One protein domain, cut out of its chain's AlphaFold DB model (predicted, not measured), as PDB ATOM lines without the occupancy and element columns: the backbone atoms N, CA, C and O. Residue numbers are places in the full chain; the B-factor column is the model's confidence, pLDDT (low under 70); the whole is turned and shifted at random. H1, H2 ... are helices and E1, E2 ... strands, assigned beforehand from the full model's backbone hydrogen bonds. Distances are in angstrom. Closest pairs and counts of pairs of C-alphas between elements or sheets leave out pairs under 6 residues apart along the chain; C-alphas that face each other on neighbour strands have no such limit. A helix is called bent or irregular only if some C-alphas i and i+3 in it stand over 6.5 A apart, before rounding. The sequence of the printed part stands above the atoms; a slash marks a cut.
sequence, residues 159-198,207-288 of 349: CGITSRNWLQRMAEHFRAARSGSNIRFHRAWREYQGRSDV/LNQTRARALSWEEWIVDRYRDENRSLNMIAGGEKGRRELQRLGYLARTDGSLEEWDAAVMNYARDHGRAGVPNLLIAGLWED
ATOM      1  N   CYS A 159     229.687 203.105 173.957       95.94
ATOM      2  CA  CYS A 159     230.701 202.397 173.177       95.94
ATOM      3  C   CYS A 159     230.999 201.036 173.795       95.94
ATOM      4  O   CYS A 159     230.953 200.882 175.017       95.94
ATOM      5  N   GLY A 160     231.335 200.058 172.961       95.31
ATOM      6  CA  GLY A 160     231.743 198.750 173.444       95.31
ATOM      7  C   GLY A 160     232.547 197.961 172.424       95.31
ATOM      8  O   GLY A 160     232.586 198.296 171.237       95.31
ATOM      9  N   ILE A 161     233.147 196.870 172.895       95.62
ATOM     10  CA  ILE A 161     233.820 195.885 172.045       95.62
ATOM     11  C   ILE A 161     233.137 194.523 172.097       95.62
ATOM     12  O   ILE A 161     232.432 194.178 173.047       95.62
ATOM     13  N   THR A 162     233.325 193.722 171.053       94.38
ATOM     14  CA  THR A 162     232.813 192.354 171.005       94.38
ATOM     15  C   THR A 162     233.614 191.481 170.039       94.38
ATOM     16  O   THR A 162     234.134 191.967 169.044       94.38
ATOM     17  N   SER A 163     233.713 190.185 170.326       92.44
ATOM     18  CA  SER A 163     234.196 189.152 169.389       92.44
ATOM     19  C   SER A 163     233.063 188.525 168.562       92.44
ATOM     20  O   SER A 163     233.278 187.583 167.805       92.44
ATOM     21  N   ARG A 164     231.829 188.998 168.759       91.12
ATOM     22  CA  ARG A 164     230.613 188.549 168.075       91.12
ATOM     23  C   ARG A 164     230.106 189.667 167.168       91.12
ATOM     24  O   ARG A 164     230.675 190.750 167.126       91.12
ATOM     25  N   ASN A 165     229.002 189.431 166.470       93.75
ATOM     26  CA  ASN A 165     228.355 190.479 165.692       93.75
ATOM     27  C   ASN A 165     227.813 191.611 166.598       93.75
ATOM     28  O   ASN A 165     227.094 191.376 167.573       93.75
ATOM     29  N   TRP A 166     228.116 192.857 166.250       95.25
ATOM     30  CA  TRP A 166     227.716 194.047 167.006       95.25
ATOM     31  C   TRP A 166     226.191 194.322 167.042       95.25
ATOM     32  O   TRP A 166     225.678 194.822 168.042       95.25
ATOM     33  N   LEU A 167     225.414 193.931 166.024       95.38
ATOM     34  CA  LEU A 167     223.944 193.998 166.077       95.38
ATOM     35  C   LEU A 167     223.344 192.871 166.922       95.38
ATOM     36  O   LEU A 167     222.314 193.064 167.569       95.38
ATOM     37  N   GLN A 168     224.001 191.709 166.992       93.44
ATOM     38  CA  GLN A 168     223.635 190.689 167.978       93.44
ATOM     39  C   GLN A 168     223.824 191.228 169.406       93.44
ATOM     40  O   GLN A 168     222.961 191.019 170.265       93.44
ATOM     41  N   ARG A 169     224.907 191.976 169.648       92.50
ATOM     42  CA  ARG A 169     225.129 192.692 170.912       92.50
ATOM     43  C   ARG A 169     224.054 193.734 171.186       92.50
ATOM     44  O   ARG A 169     223.523 193.769 172.294       92.50
ATOM     45  N   MET A 170     223.639 194.491 170.177       92.38
ATOM     46  CA  MET A 170     222.519 195.418 170.324       92.38
ATOM     47  C   MET A 170     221.218 194.699 170.727       92.38
ATOM     48  O   MET A 170     220.531 195.106 171.664       92.38
ATOM     49  N   ALA A 171     220.910 193.554 170.112       90.69
ATOM     50  CA  ALA A 171     219.746 192.746 170.488       90.69
ATOM     51  C   ALA A 171     219.832 192.189 171.928       90.69
ATOM     52  O   ALA A 171     218.810 192.021 172.603       90.69
ATOM     53  N   GLU A 172     221.035 191.893 172.424       90.88
ATOM     54  CA  GLU A 172     221.286 191.551 173.832       90.88
ATOM     55  C   GLU A 172     221.019 192.741 174.757       90.88
ATOM     56  O   GLU A 172     220.265 192.590 175.724       90.88
ATOM     57  N   HIS A 173     221.528 193.929 174.417       90.25
ATOM     58  CA  HIS A 173     221.233 195.166 175.138       90.25
ATOM     59  C   HIS A 173     219.728 195.454 175.181       90.25
ATOM     60  O   HIS A 173     219.197 195.769 176.243       90.25
ATOM     61  N   PHE A 174     218.999 195.250 174.082       86.81
ATOM     62  CA  PHE A 174     217.543 195.416 174.048       86.81
ATOM     63  C   PHE A 174     216.810 194.451 174.972       86.81
ATOM     64  O   PHE A 174     215.870 194.844 175.668       86.81
ATOM     65  N   ARG A 175     217.224 193.181 174.999       87.69
ATOM     66  CA  ARG A 175     216.650 192.190 175.919       87.69
ATOM     67  C   ARG A 175     216.907 192.582 177.373       87.69
ATOM     68  O   ARG A 175     215.970 192.562 178.167       87.69
ATOM     69  N   ALA A 176     218.132 192.994 177.697       86.44
ATOM     70  CA  ALA A 176     218.506 193.444 179.036       86.44
ATOM     71  C   ALA A 176     217.804 194.753 179.442       86.44
ATOM     72  O   ALA A 176     217.433 194.939 180.603       86.44
ATOM     73  N   ALA A 177     217.583 195.662 178.492       86.12
ATOM     74  CA  ALA A 177     216.808 196.870 178.716       86.12
ATOM     75  C   ALA A 177     215.359 196.518 179.055       86.12
ATOM     76  O   ALA A 177     214.875 196.963 180.091       86.12
ATOM     77  N   ARG A 178     214.695 195.658 178.274       83.25
ATOM     78  CA  ARG A 178     213.317 195.217 178.557       83.25
ATOM     79  C   ARG A 178     213.167 194.483 179.889       83.25
ATOM     80  O   ARG A 178     212.136 194.634 180.533       83.25
ATOM     81  N   SER A 179     214.182 193.740 180.330       84.94
ATOM     82  CA  SER A 179     214.164 193.056 181.631       84.94
ATOM     83  C   SER A 179     214.456 193.970 182.830       84.94
ATOM     84  O   SER A 179     214.538 193.489 183.957       84.94
ATOM     85  N   GLY A 180     214.605 195.282 182.616       81.75
ATOM     86  CA  GLY A 180     214.753 196.255 183.698       81.75
ATOM     87  C   GLY A 180     216.186 196.454 184.193       81.75
ATOM     88  O   GLY A 180     216.372 196.953 185.298       81.75
ATOM     89  N   SER A 181     217.210 196.114 183.398       84.62
ATOM     90  CA  SER A 181     218.612 196.345 183.781       84.62
ATOM     91  C   SER A 181     218.885 197.803 184.190       84.62
ATOM     92  O   SER A 181     218.349 198.747 183.594       84.62
ATOM     93  N   ASN A 182     219.755 197.963 185.194       83.38
ATOM     94  CA  ASN A 182     220.154 199.242 185.786       83.38
ATOM     95  C   ASN A 182     221.309 199.948 185.055       83.38
ATOM     96  O   ASN A 182     221.666 201.072 185.423       83.38
ATOM     97  N   ILE A 183     221.889 199.337 184.016       86.25
ATOM     98  CA  ILE A 183     222.909 200.005 183.195       86.25
ATOM     99  C   ILE A 183     222.350 201.330 182.656       86.25
ATOM    100  O   ILE A 183     221.197 201.406 182.227       86.25
ATOM    101  N   ARG A 184     223.174 202.384 182.691       84.88
ATOM    102  CA  ARG A 184     222.830 203.743 182.238       84.88
ATOM    103  C   ARG A 184     222.254 203.746 180.816       84.88
ATOM    104  O   ARG A 184     221.150 204.244 180.630       84.88
ATOM    105  N   PHE A 185     222.938 203.113 179.862       88.62
ATOM    106  CA  PHE A 185     222.445 202.942 178.492       88.62
ATOM    107  C   PHE A 185     221.069 202.255 178.424       88.62
ATOM    108  O   PHE A 185     220.160 202.766 177.783       88.62
ATOM    109  N   HIS A 186     220.868 201.143 179.142       88.62
ATOM    110  CA  HIS A 186     219.591 200.417 179.145       88.62
ATOM    111  C   HIS A 186     218.431 201.244 179.709       88.62
ATOM    112  O   HIS A 186     217.304 201.147 179.222       88.62
ATOM    113  N   ARG A 187     218.698 202.044 180.748       83.38
ATOM    114  CA  ARG A 187     217.719 202.977 181.315       83.38
ATOM    115  C   ARG A 187     217.346 204.064 180.319       83.38
ATOM    116  O   ARG A 187     216.159 204.242 180.081       83.38
ATOM    117  N   ALA A 188     218.346 204.717 179.724       83.38
ATOM    118  CA  ALA A 188     218.123 205.730 178.701       83.38
ATOM    119  C   ALA A 188     217.307 205.144 177.541       83.38
ATOM    120  O   ALA A 188     216.266 205.680 177.190       83.38
ATOM    121  N   TRP A 189     217.688 203.973 177.026       82.12
ATOM    122  CA  TRP A 189     216.951 203.312 175.950       82.12
ATOM    123  C   TRP A 189     215.456 203.145 176.258       82.12
ATOM    124  O   TRP A 189     214.612 203.513 175.445       82.12
ATOM    125  N   ARG A 190     215.115 202.620 177.445       83.25
ATOM    126  CA  ARG A 190     213.711 202.454 177.861       83.25
ATOM    127  C   ARG A 190     212.943 203.774 177.919       83.25
ATOM    128  O   ARG A 190     211.746 203.769 177.670       83.25
ATOM    129  N   GLU A 191     213.607 204.863 178.292       80.38
ATOM    130  CA  GLU A 191     212.999 206.193 178.396       80.38
ATOM    131  C   GLU A 191     212.705 206.811 177.020       80.38
ATOM    132  O   GLU A 191     211.715 207.527 176.867       80.38
ATOM    133  N   TYR A 192     213.538 206.522 176.017       78.56
ATOM    134  CA  TYR A 192     213.440 207.144 174.693       78.56
ATOM    135  C   TYR A 192     212.733 206.302 173.628       78.56
ATOM    136  O   TYR A 192     212.334 206.841 172.597       78.56
ATOM    137  N   GLN A 193     212.553 205.002 173.850       75.19
ATOM    138  CA  GLN A 193     211.858 204.137 172.900       75.19
ATOM    139  C   GLN A 193     210.410 204.616 172.644       75.19
ATOM    140  O   GLN A 193     209.673 204.912 173.582       75.19
ATOM    141  N   GLY A 194     209.992 204.660 171.370       73.50
ATOM    142  CA  GLY A 194     208.646 205.084 170.949       73.50
ATOM    143  C   GLY A 194     208.440 206.601 170.851       73.50
ATOM    144  O   GLY A 194     207.336 207.065 170.560       73.50
ATOM    145  N   ARG A 195     209.488 207.399 171.090       79.56
ATOM    146  CA  ARG A 195     209.451 208.848 170.891       79.56
ATOM    147  C   ARG A 195     209.760 209.218 169.444       79.56
ATOM    148  O   ARG A 195     210.695 208.694 168.854       79.56
ATOM    149  N   SER A 196     209.004 210.171 168.901       79.88
ATOM    150  CA  SER A 196     209.197 210.676 167.534       79.88
ATOM    151  C   SER A 196     210.349 211.669 167.392       79.88
ATOM    152  O   SER A 196     210.820 211.894 166.284       79.88
ATOM    153  N   ASP A 197     210.784 212.278 168.496       83.38
ATOM    154  CA  ASP A 197     211.885 213.246 168.557       83.38
ATOM    155  C   ASP A 197     213.231 212.578 168.883       83.38
ATOM    156  O   ASP A 197     214.135 213.221 169.413       83.38
ATOM    157  N   VAL A 198     213.358 211.272 168.625       85.69
ATOM    158  CA  VAL A 198     214.568 210.498 168.915       85.69
ATOM    159  C   VAL A 198     214.963 209.643 167.719       85.69
ATOM    160  O   VAL A 198     214.144 208.922 167.147       85.69
ATOM    161  N   LEU A 207     236.630 197.190 162.899       92.06
ATOM    162  CA  LEU A 207     236.473 195.748 162.736       92.06
ATOM    163  C   LEU A 207     237.812 195.055 162.474       92.06
ATOM    164  O   LEU A 207     238.813 195.701 162.182       92.06
ATOM    165  N   ASN A 208     237.825 193.725 162.592       91.88
ATOM    166  CA  ASN A 208     239.013 192.888 162.401       91.88
ATOM    167  C   ASN A 208     240.213 193.231 163.296       91.88
ATOM    168  O   ASN A 208     241.350 192.892 162.966       91.88
ATOM    169  N   GLN A 209     239.953 193.837 164.457       90.69
ATOM    170  CA  GLN A 209     240.991 194.253 165.391       90.69
ATOM    171  C   GLN A 209     241.468 193.110 166.285       90.69
ATOM    172  O   GLN A 209     240.720 192.188 166.641       90.69
ATOM    173  N   THR A 210     242.726 193.203 166.712       91.75
ATOM    174  CA  THR A 210     243.213 192.383 167.823       91.75
ATOM    175  C   THR A 210     242.532 192.820 169.119       91.75
ATOM    176  O   THR A 210     242.098 193.963 169.272       91.75
ATOM    177  N   ARG A 211     242.453 191.913 170.097       90.88
ATOM    178  CA  ARG A 211     241.831 192.224 171.392       90.88
ATOM    179  C   ARG A 211     242.489 193.427 172.072       90.88
ATOM    180  O   ARG A 211     241.793 194.279 172.602       90.88
ATOM    181  N   ALA A 212     243.821 193.502 172.046       91.25
ATOM    182  CA  ALA A 212     244.567 194.590 172.675       91.25
ATOM    183  C   ALA A 212     244.228 195.958 172.059       91.25
ATOM    184  O   ALA A 212     244.013 196.925 172.786       91.25
ATOM    185  N   ARG A 213     244.113 196.030 170.728       91.44
ATOM    186  CA  ARG A 213     243.725 197.259 170.026       91.44
ATOM    187  C   ARG A 213     242.281 197.648 170.282       91.44
ATOM    188  O   ARG A 213     242.030 198.814 170.554       91.44
ATOM    189  N   ALA A 214     241.362 196.683 170.272       92.94
ATOM    190  CA  ALA A 214     239.964 196.939 170.604       92.94
ATOM    191  C   ALA A 214     239.820 197.528 172.021       92.94
ATOM    192  O   ALA A 214     239.096 198.499 172.210       92.94
ATOM    193  N   LEU A 215     240.569 197.007 173.001       92.75
ATOM    194  CA  LEU A 215     240.585 197.548 174.367       92.75
ATOM    195  C   LEU A 215     241.150 198.966 174.432       92.75
ATOM    196  O   LEU A 215     240.577 199.815 175.105       92.75
ATOM    197  N   SER A 216     242.254 199.222 173.728       93.44
ATOM    198  CA  SER A 216     242.851 200.559 173.642       93.44
ATOM    199  C   SER A 216     241.883 201.567 173.014       93.44
ATOM    200  O   SER A 216     241.698 202.668 173.529       93.44
ATOM    201  N   TRP A 217     241.205 201.161 171.937       93.50
ATOM    202  CA  TRP A 217     240.170 201.960 171.289       93.50
ATOM    203  C   TRP A 217     239.007 202.259 172.238       93.50
ATOM    204  O   TRP A 217     238.592 203.409 172.334       93.50
ATOM    205  N   GLU A 218     238.506 201.249 172.960       95.44
ATOM    206  CA  GLU A 218     237.388 201.416 173.894       95.44
ATOM    207  C   GLU A 218     237.746 202.380 175.028       95.44
ATOM    208  O   GLU A 218     236.946 203.242 175.380       95.44
ATOM    209  N   GLU A 219     238.954 202.261 175.584       94.06
ATOM    210  CA  GLU A 219     239.461 203.173 176.609       94.06
ATOM    211  C   GLU A 219     239.491 204.619 176.102       94.06
ATOM    212  O   GLU A 219     238.895 205.497 176.727       94.06
ATOM    213  N   TRP A 220     240.098 204.847 174.933       93.62
ATOM    214  CA  TRP A 220     240.201 206.171 174.317       93.62
ATOM    215  C   TRP A 220     238.833 206.789 174.002       93.62
ATOM    216  O   TRP A 220     238.568 207.933 174.382       93.62
ATOM    217  N   ILE A 221     237.945 206.047 173.333       92.25
ATOM    218  CA  ILE A 221     236.663 206.594 172.871       92.25
ATOM    219  C   ILE A 221     235.698 206.843 174.038       92.25
ATOM    220  O   ILE A 221     234.961 207.831 174.039       92.25
ATOM    221  N   VAL A 222     235.713 205.978 175.060       90.81
ATOM    222  CA  VAL A 222     234.881 206.159 176.255       90.81
ATOM    223  C   VAL A 222     235.361 207.358 177.061       90.81
ATOM    224  O   VAL A 222     234.517 208.134 177.505       90.81
ATOM    225  N   ASP A 223     236.674 207.535 177.240       88.69
ATOM    226  CA  ASP A 223     237.221 208.710 177.927       88.69
ATOM    227  C   ASP A 223     236.857 209.998 177.174       88.69
ATOM    228  O   ASP A 223     236.284 210.907 177.775       88.69
ATOM    229  N   ARG A 224     237.031 210.028 175.846       89.50
ATOM    230  CA  ARG A 224     236.621 211.167 175.014       89.50
ATOM    231  C   ARG A 224     235.149 211.543 175.227       89.50
ATOM    232  O   ARG A 224     234.838 212.690 175.540       89.50
ATOM    233  N   TYR A 225     234.225 210.591 175.088       86.81
ATOM    234  CA  TYR A 225     232.797 210.894 175.249       86.81
ATOM    235  C   TYR A 225     232.392 211.166 176.700       86.81
ATOM    236  O   TYR A 225     231.346 211.776 176.937       86.81
ATOM    237  N   ARG A 226     233.170 210.712 177.688       84.56
ATOM    238  CA  ARG A 226     232.980 211.107 179.089       84.56
ATOM    239  C   ARG A 226     233.349 212.568 179.296       84.56
ATOM    240  O   ARG A 226     232.554 213.273 179.910       84.56
ATOM    241  N   ASP A 227     234.470 213.014 178.739       83.00
ATOM    242  CA  ASP A 227     234.913 214.411 178.811       83.00
ATOM    243  C   ASP A 227     233.918 215.351 178.110       83.00
ATOM    244  O   ASP A 227     233.626 216.442 178.600       83.00
ATOM    245  N   GLU A 228     233.299 214.887 177.020       84.12
ATOM    246  CA  GLU A 228     232.211 215.589 176.325       84.12
ATOM    247  C   GLU A 228     230.845 215.501 177.051       84.12
ATOM    248  O   GLU A 228     229.862 216.060 176.573       84.12
ATOM    249  N   ASN A 229     230.739 214.807 178.194       83.50
ATOM    250  CA  ASN A 229     229.483 214.529 178.919       83.50
ATOM    251  C   ASN A 229     228.401 213.797 178.095       83.50
ATOM    252  O   ASN A 229     227.206 213.887 178.384       83.50
ATOM    253  N   ARG A 230     228.813 213.021 177.090       86.12
ATOM    254  CA  ARG A 230     227.930 212.272 176.178       86.12
ATOM    255  C   ARG A 230     227.917 210.766 176.441       86.12
ATOM    256  O   ARG A 230     227.045 210.063 175.934       86.12
ATOM    257  N   SER A 231     228.846 210.249 177.247       87.31
ATOM    258  CA  SER A 231     228.989 208.807 177.469       87.31
ATOM    259  C   SER A 231     227.902 208.192 178.366       87.31
ATOM    260  O   SER A 231     227.668 208.586 179.517       87.31
ATOM    261  N   LEU A 232     227.301 207.116 177.863       90.06
ATOM    262  CA  LEU A 232     226.380 206.236 178.576       90.06
ATOM    263  C   LEU A 232     227.086 205.030 179.223       90.06
ATOM    264  O   LEU A 232     226.424 204.225 179.887       90.06
ATOM    265  N   ASN A 233     228.412 204.905 179.082       88.44
ATOM    266  CA  ASN A 233     229.208 203.877 179.751       88.44
ATOM    267  C   ASN A 233     229.273 204.137 181.261       88.44
ATOM    268  O   ASN A 233     229.548 205.248 181.720       88.44
ATOM    269  N   MET A 234     229.054 203.091 182.057       83.38
ATOM    270  CA  MET A 234     229.045 203.199 183.522       83.38
ATOM    271  C   MET A 234     230.450 203.257 184.129       83.38
ATOM    272  O   MET A 234     230.661 203.948 185.121       83.38
ATOM    273  N   ILE A 235     231.412 202.592 183.496       84.81
ATOM    274  CA  ILE A 235     232.830 202.566 183.872       84.81
ATOM    275  C   ILE A 235     233.687 203.100 182.718       84.81
ATOM    276  O   ILE A 235     233.166 203.318 181.619       84.81
ATOM    277  N   ALA A 236     234.974 203.339 182.971       88.69
ATOM    278  CA  ALA A 236     235.924 203.595 181.891       88.69
ATOM    279  C   ALA A 236     235.989 202.404 180.912       88.69
ATOM    280  O   ALA A 236     235.642 201.280 181.279       88.69
ATOM    281  N   GLY A 237     236.412 202.649 179.672       90.44
ATOM    282  CA  GLY A 237     236.622 201.587 178.686       90.44
ATOM    283  C   GLY A 237     237.921 200.812 178.926       90.44
ATOM    284  O   GLY A 237     238.758 201.220 179.737       90.44
ATOM    285  N   GLY A 238     238.089 199.699 178.212       91.50
ATOM    286  CA  GLY A 238     239.357 198.985 178.089       91.50
ATOM    287  C   GLY A 238     239.970 198.529 179.413       91.50
ATOM    288  O   GLY A 238     239.278 198.147 180.360       91.50
ATOM    289  N   GLU A 239     241.302 198.539 179.488       90.31
ATOM    290  CA  GLU A 239     242.039 198.048 180.659       90.31
ATOM    291  C   GLU A 239     241.817 198.919 181.902       90.31
ATOM    292  O   GLU A 239     241.761 198.399 183.021       90.31
ATOM    293  N   LYS A 240     241.624 200.229 181.728       90.81
ATOM    294  CA  LYS A 240     241.285 201.163 182.807       90.81
ATOM    295  C   LYS A 240     239.997 200.755 183.520       90.81
ATOM    296  O   LYS A 240     240.003 200.628 184.747       90.81
ATOM    297  N   GLY A 241     238.931 200.464 182.771       89.12
ATOM    298  CA  GLY A 241     237.668 199.973 183.329       89.12
ATOM    299  C   GLY A 241     237.814 198.647 184.073       89.12
ATOM    300  O   GLY A 241     237.246 198.448 185.148       89.12
ATOM    301  N   ARG A 242     238.643 197.741 183.548       88.75
ATOM    302  CA  ARG A 242     238.901 196.435 184.173       88.75
ATOM    303  C   ARG A 242     239.626 196.559 185.503       88.75
ATOM    304  O   ARG A 242     239.228 195.924 186.480       88.75
ATOM    305  N   ARG A 243     240.676 197.382 185.556       89.31
ATOM    306  CA  ARG A 243     241.409 197.668 186.799       89.31
ATOM    307  C   ARG A 243     240.496 198.316 187.832       89.31
ATOM    308  O   ARG A 243     240.586 197.989 189.011       89.31
ATOM    309  N   GLU A 244     239.592 199.191 187.394       89.12
ATOM    310  CA  GLU A 244     238.585 199.795 188.262       89.12
ATOM    311  C   GLU A 244     237.647 198.738 188.862       89.12
ATOM    312  O   GLU A 244     237.513 198.674 190.085       89.12
ATOM    313  N   LEU A 245     237.064 197.859 188.041       89.44
ATOM    314  CA  LEU A 245     236.195 196.775 188.516       89.44
ATOM    315  C   LEU A 245     236.920 195.791 189.443       89.44
ATOM    316  O   LEU A 245     236.330 195.343 190.426       89.44
ATOM    317  N   GLN A 246     238.187 195.471 189.164       90.81
ATOM    318  CA  GLN A 246     238.999 194.629 190.044       90.81
ATOM    319  C   GLN A 246     239.225 195.306 191.398       90.81
ATOM    320  O   GLN A 246     238.993 194.699 192.440       90.81
ATOM    321  N   ARG A 247     239.629 196.583 191.395       88.00
ATOM    322  CA  ARG A 247     239.839 197.370 192.618       88.00
ATOM    323  C   ARG A 247     238.567 197.464 193.466       88.00
ATOM    324  O   ARG A 247     238.654 197.495 194.687       88.00
ATOM    325  N   LEU A 248     237.403 197.514 192.820       88.25
ATOM    326  CA  LEU A 248     236.090 197.540 193.469       88.25
ATOM    327  C   LEU A 248     235.574 196.146 193.880       88.25
ATOM    328  O   LEU A 248     234.517 196.059 194.495       88.25
ATOM    329  N   GLY A 249     236.295 195.067 193.559       91.12
ATOM    330  CA  GLY A 249     235.936 193.698 193.939       91.12
ATOM    331  C   GLY A 249     234.891 193.019 193.045       91.12
ATOM    332  O   GLY A 249     234.427 191.934 193.382       91.12
ATOM    333  N   TYR A 250     234.532 193.611 191.901       90.19
ATOM    334  CA  TYR A 250     233.601 193.011 190.930       90.19
ATOM    335  C   TYR A 250     234.275 192.027 189.968       90.19
ATOM    336  O   TYR A 250     233.593 191.225 189.332       90.19
ATOM    337  N   LEU A 251     235.606 192.076 189.868       89.12
ATOM    338  CA  LEU A 251     236.422 191.124 189.119       89.12
ATOM    339  C   LEU A 251     237.505 190.535 190.021       89.12
ATOM    340  O   LEU A 251     238.231 191.265 190.688       89.12
ATOM    341  N   ALA A 252     237.667 189.212 189.977       83.56
ATOM    342  CA  ALA A 252     238.766 188.540 190.671       83.56
ATOM    343  C   ALA A 252     240.123 188.773 189.976       83.56
ATOM    344  O   ALA A 252     241.161 188.835 190.631       83.56
ATOM    345  N   ARG A 253     240.122 188.900 188.642       80.25
ATOM    346  CA  ARG A 253     241.326 189.016 187.805       80.25
ATOM    347  C   ARG A 253     241.091 189.900 186.575       80.25
ATOM    348  O   ARG A 253     239.965 190.007 186.091       80.25
ATOM    349  N   THR A 254     242.161 190.501 186.057       73.50
ATOM    350  CA  THR A 254     242.167 191.408 184.892       73.50
ATOM    351  C   THR A 254     242.645 190.734 183.609       73.50
ATOM    352  O   THR A 254     243.133 191.394 182.703       73.50
ATOM    353  N   ASP A 255     242.498 189.426 183.459       79.31
ATOM    354  CA  ASP A 255     242.758 188.673 182.220       79.31
ATOM    355  C   ASP A 255     241.546 187.827 181.780       79.31
ATOM    356  O   ASP A 255     241.614 187.155 180.759       79.31
ATOM    357  N   GLY A 256     240.414 187.946 182.488       79.00
ATOM    358  CA  GLY A 256     239.158 187.255 182.175       79.00
ATOM    359  C   GLY A 256     238.557 187.562 180.795       79.00
ATOM    360  O   GLY A 256     239.012 188.475 180.093       79.00
ATOM    361  N   SER A 257     237.514 186.827 180.407       86.44
ATOM    362  CA  SER A 257     236.817 187.001 179.121       86.44
ATOM    363  C   SER A 257     235.962 188.277 179.073       86.44
ATOM    364  O   SER A 257     235.666 188.873 180.108       86.44
ATOM    365  N   LEU A 258     235.543 188.698 177.872       85.81
ATOM    366  CA  LEU A 258     234.636 189.849 177.717       85.81
ATOM    367  C   LEU A 258     233.291 189.605 178.420       85.81
ATOM    368  O   LEU A 258     232.725 190.518 179.014       85.81
ATOM    369  N   GLU A 259     232.805 188.364 178.415       87.00
ATOM    370  CA  GLU A 259     231.568 187.961 179.088       87.00
ATOM    371  C   GLU A 259     231.670 188.083 180.612       87.00
ATOM    372  O   GLU A 259     230.720 188.524 181.263       87.00
ATOM    373  N   GLU A 260     232.818 187.724 181.195       87.56
ATOM    374  CA  GLU A 260     233.061 187.910 182.629       87.56
ATOM    375  C   GLU A 260     233.025 189.395 183.004       87.56
ATOM    376  O   GLU A 260     232.530 189.753 184.076       87.56
ATOM    377  N   TRP A 261     233.494 190.282 182.122       86.94
ATOM    378  CA  TRP A 261     233.447 191.719 182.392       86.94
ATOM    379  C   TRP A 261     232.057 192.290 182.211       86.94
ATOM    380  O   TRP A 261     231.631 193.065 183.058       86.94
ATOM    381  N   ASP A 262     231.327 191.882 181.173       87.50
ATOM    382  CA  ASP A 262     229.921 192.249 181.003       87.50
ATOM    383  C   ASP A 262     229.118 191.902 182.267       87.50
ATOM    384  O   ASP A 262     228.336 192.716 182.772       87.50
ATOM    385  N   ALA A 263     229.348 190.711 182.830       89.38
ATOM    386  CA  ALA A 263     228.728 190.284 184.080       89.38
ATOM    387  C   ALA A 263     229.153 191.162 185.272       89.38
ATOM    388  O   ALA A 263     228.307 191.557 186.081       89.38
ATOM    389  N   ALA A 264     230.435 191.518 185.368       90.25
ATOM    390  CA  ALA A 264     230.942 192.413 186.406       90.25
ATOM    391  C   ALA A 264     230.360 193.834 186.298       90.25
ATOM    392  O   ALA A 264     229.929 194.388 187.310       90.25
ATOM    393  N   VAL A 265     230.254 194.398 185.089       87.88
ATOM    394  CA  VAL A 265     229.599 195.691 184.827       87.88
ATOM    395  C   VAL A 265     228.127 195.639 185.222       87.88
ATOM    396  O   VAL A 265     227.619 196.573 185.840       87.88
ATOM    397  N   MET A 266     227.429 194.545 184.908       87.19
ATOM    398  CA  MET A 266     226.033 194.352 185.302       87.19
ATOM    399  C   MET A 266     225.857 194.286 186.824       87.19
ATOM    400  O   MET A 266     224.899 194.860 187.346       87.19
ATOM    401  N   ASN A 267     226.767 193.622 187.540       89.69
ATOM    402  CA  ASN A 267     226.754 193.579 189.004       89.69
ATOM    403  C   ASN A 267     227.062 194.956 189.601       89.69
ATOM    404  O   ASN A 267     226.287 195.446 190.420       89.69
ATOM    405  N   TYR A 268     228.097 195.637 189.103       89.44
ATOM    406  CA  TYR A 268     228.397 197.019 189.473       89.44
ATOM    407  C   TYR A 268     227.180 197.929 189.264       89.44
ATOM    408  O   TYR A 268     226.813 198.706 190.147       89.44
ATOM    409  N   ALA A 269     226.492 197.783 188.129       85.69
ATOM    410  CA  ALA A 269     225.293 198.544 187.812       85.69
ATOM    411  C   ALA A 269     224.086 198.199 188.682       85.69
ATOM    412  O   ALA A 269     223.220 199.049 188.877       85.69
ATOM    413  N   ARG A 270     223.993 196.979 189.214       84.81
ATOM    414  CA  ARG A 270     222.944 196.627 190.175       84.81
ATOM    415  C   ARG A 270     223.112 197.433 191.459       84.81
ATOM    416  O   ARG A 270     222.136 198.023 191.917       84.81
ATOM    417  N   ASP A 271     224.343 197.521 191.946       83.56
ATOM    418  CA  ASP A 271     224.674 198.145 193.230       83.56
ATOM    419  C   ASP A 271     224.717 199.678 193.134       83.56
ATOM    420  O   ASP A 271     224.269 200.382 194.037       83.56
ATOM    421  N   HIS A 272     225.174 200.208 191.996       76.69
ATOM    422  CA  HIS A 272     225.366 201.646 191.760       76.69
ATOM    423  C   HIS A 272     224.325 202.241 190.804       76.69
ATOM    424  O   HIS A 272     224.405 203.404 190.408       76.69
ATOM    425  N   GLY A 273     223.305 201.464 190.441       61.47
ATOM    426  CA  GLY A 273     222.321 201.804 189.417       61.47
ATOM    427  C   GLY A 273     221.515 203.064 189.697       61.47
ATOM    428  O   GLY A 273     220.966 203.645 188.774       61.47
ATOM    429  N   ARG A 274     221.440 203.536 190.943       55.59
ATOM    430  CA  ARG A 274     220.729 204.780 191.285       55.59
ATOM    431  C   ARG A 274     221.604 206.033 191.199       55.59
ATOM    432  O   ARG A 274     221.065 207.134 191.267       55.59
ATOM    433  N   ALA A 275     222.914 205.896 190.998       49.44
ATOM    434  CA  ALA A 275     223.806 207.033 190.820       49.44
ATOM    435  C   ALA A 275     223.615 207.643 189.422       49.44
ATOM    436  O   ALA A 275     224.012 207.064 188.410       49.44
ATOM    437  N   GLY A 276     222.967 208.809 189.375       45.66
ATOM    438  CA  GLY A 276     223.123 209.789 188.301       45.66
ATOM    439  C   GLY A 276     222.915 209.261 186.882       45.66
ATOM    440  O   GLY A 276     223.849 209.239 186.081       45.66
ATOM    441  N   VAL A 277     221.679 208.905 186.539       44.00
ATOM    442  CA  VAL A 277     221.186 209.353 185.233       44.00
ATOM    443  C   VAL A 277     220.561 210.706 185.530       44.00
ATOM    444  O   VAL A 277     219.475 210.730 186.115       44.00
ATOM    445  N   PRO A 278     221.235 211.836 185.234       44.88
ATOM    446  CA  PRO A 278     220.495 213.065 185.017       44.88
ATOM    447  C   PRO A 278     219.400 212.689 184.031       44.88
ATOM    448  O   PRO A 278     219.706 212.109 182.991       44.88
ATOM    449  N   ASN A 279     218.137 212.896 184.391       49.81
ATOM    450  CA  ASN A 279     217.062 212.735 183.427       49.81
ATOM    451  C   ASN A 279     217.462 213.600 182.218       49.81
ATOM    452  O   ASN A 279     217.642 214.811 182.365       49.81
ATOM    453  N   LEU A 280     217.744 212.961 181.077       50.94
ATOM    454  CA  LEU A 280     218.443 213.636 179.980       50.94
ATOM    455  C   LEU A 280     217.506 214.656 179.292       50.94
ATOM    456  O   LEU A 280     217.982 215.561 178.617       50.94
ATOM    457  N   LEU A 281     216.190 214.596 179.561       44.31
ATOM    458  CA  LEU A 281     215.207 215.640 179.222       44.31
ATOM    459  C   LEU A 281     215.295 216.846 180.157       44.31
ATOM    460  O   LEU A 281     214.981 217.971 179.784       44.31
ATOM    461  N   ILE A 282     215.681 216.605 181.403       46.94
ATOM    462  CA  ILE A 282     215.640 217.601 182.457       46.94
ATOM    463  C   ILE A 282     216.856 218.534 182.395       46.94
ATOM    464  O   ILE A 282     216.731 219.663 182.840       46.94
ATOM    465  N   ALA A 283     217.995 218.134 181.820       49.09
ATOM    466  CA  ALA A 283     219.144 219.037 181.670       49.09
ATOM    467  C   ALA A 283     218.782 220.299 180.860       49.09
ATOM    468  O   ALA A 283     218.966 221.402 181.362       49.09
ATOM    469  N   GLY A 284     218.153 220.132 179.689       50.12
ATOM    470  CA  GLY A 284     217.656 221.254 178.881       50.12
ATOM    471  C   GLY A 284     216.431 221.954 179.485       50.12
ATOM    472  O   GLY A 284     216.298 223.166 179.385       50.12
ATOM    473  N   LEU A 285     215.553 221.231 180.192       51.81
ATOM    474  CA  LEU A 285     214.416 221.857 180.885       51.81
ATOM    475  C   LEU A 285     214.833 222.631 182.151       51.81
ATOM    476  O   LEU A 285     214.144 223.565 182.538       51.81
ATOM    477  N   TRP A 286     215.951 222.293 182.806       54.94
ATOM    478  CA  TRP A 286     216.518 223.097 183.902       54.94
ATOM    479  C   TRP A 286     217.064 224.436 183.397       54.94
ATOM    480  O   TRP A 286     217.247 225.339 184.211       54.94
ATOM    481  N   GLU A 287     217.351 224.582 182.102       57.53
ATOM    482  CA  GLU A 287     217.729 225.861 181.491       57.53
ATOM    483  C   GLU A 287     216.521 226.781 181.259       57.53
ATOM    484  O   GLU A 287     216.709 227.992 181.196       57.53
ATOM    485  N   ASP A 288     215.294 226.252 181.246       63.56
ATOM    486  CA  ASP A 288     214.047 227.023 181.189       63.56
ATOM    487  C   ASP A 288     213.630 227.496 182.599       63.56
ATOM    488  O   ASP A 288     213.305 226.699 183.487       63.56
TER     489      ASP A 288
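AT A GLANCE: This is residues 159 to 198 and 207 to 288 of the 349 residues of an uncharacterized protein of Hyphomicrobium sp. (UniProt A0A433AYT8). Five helices make a body in two groups with the short strand E1 between H1 and H3: in one group H4 joins H3 to H5, touching both at large angles, and in the other H1 and H2 meet in a corner, while residues 193 to 198 and 282 to 288 stick out as loose ends. The link at residues 232 to 234 runs through the middle of this body. The 122 printed residues hold six named helices and two named strands, in the order E1 H1 H2 E2 H3 H4 H5 H6, and the class is mostly helix; E1 and E2 pair with no named strand. The whole is compact, with a radius of gyration of the C-alphas of 15.1 A, but elongated, spanning 47 by 30 by 28 A.

IN THESE COORDINATES: Find C-alpha 211 at (241.831, 192.224, 171.392); from there H3, residues 211 to 227, the longest helix, runs 24.4 A to C-alpha 227 at (234.913, 214.411, 178.811). Then look at H4, residues 238 to 247, 14.6 A long, and H5, residues 258 to 272, 20.6 A long. Go back to the first printed C-alpha, 159 at (230.701, 202.397, 173.177), where E1, residues 159 to 162, begins. H1 is residues 166 to 178, 18.5 A long, H2 residues 184 to 192, 12.5 A, E2 residues 207 to 209, 5.4 A, and H6 residues 280 to 285, 9.2 A. H6 is neither bent nor irregular, but only just: C-alphas 281 and 284 are 6.1 A apart.

HOW THE PARTS SIT: Start at H3, which touches H4 with residues 214 to 219 alone, about perpendicular at 81 degrees; their closest C-alphas are those of Leu 215 and Gly 238, 4.2 A apart. H4 touches H5 at a steep tilt of 55 degrees, the same way, closest at the C-alphas of Leu 245 and Ala 264, 7.1 A. The closest C-alphas of E1 and H3 are those of Gly 160 and Glu 218, 6.3 A apart. H1 touches H2 with residues 173 to 178 alone, about perpendicular at 74 degrees, closest at the C-alphas of Ala 177 and His 186, 4.5 A. H2 and H5 are only just apart, at 8.0 A, and H2 and H6 are near each other. E2 and H3 meet only through their link. In H1 to H5 every O i to N i+4 pair is within hydrogen-bond range; in H6, 1 of 2 is.

THE WHOLE: The farthest C-alphas, those of Asp 255 and Asp 288, are 47.9 A apart. Residues 199 to 206 are not printed, and C-alphas 198 and 207 stand 27.1 A apart across this cut. Of the links that are printed whole, none is long. The mean pLDDT of the printed part is 82.9, and it is under 70 at residues 273 to 288.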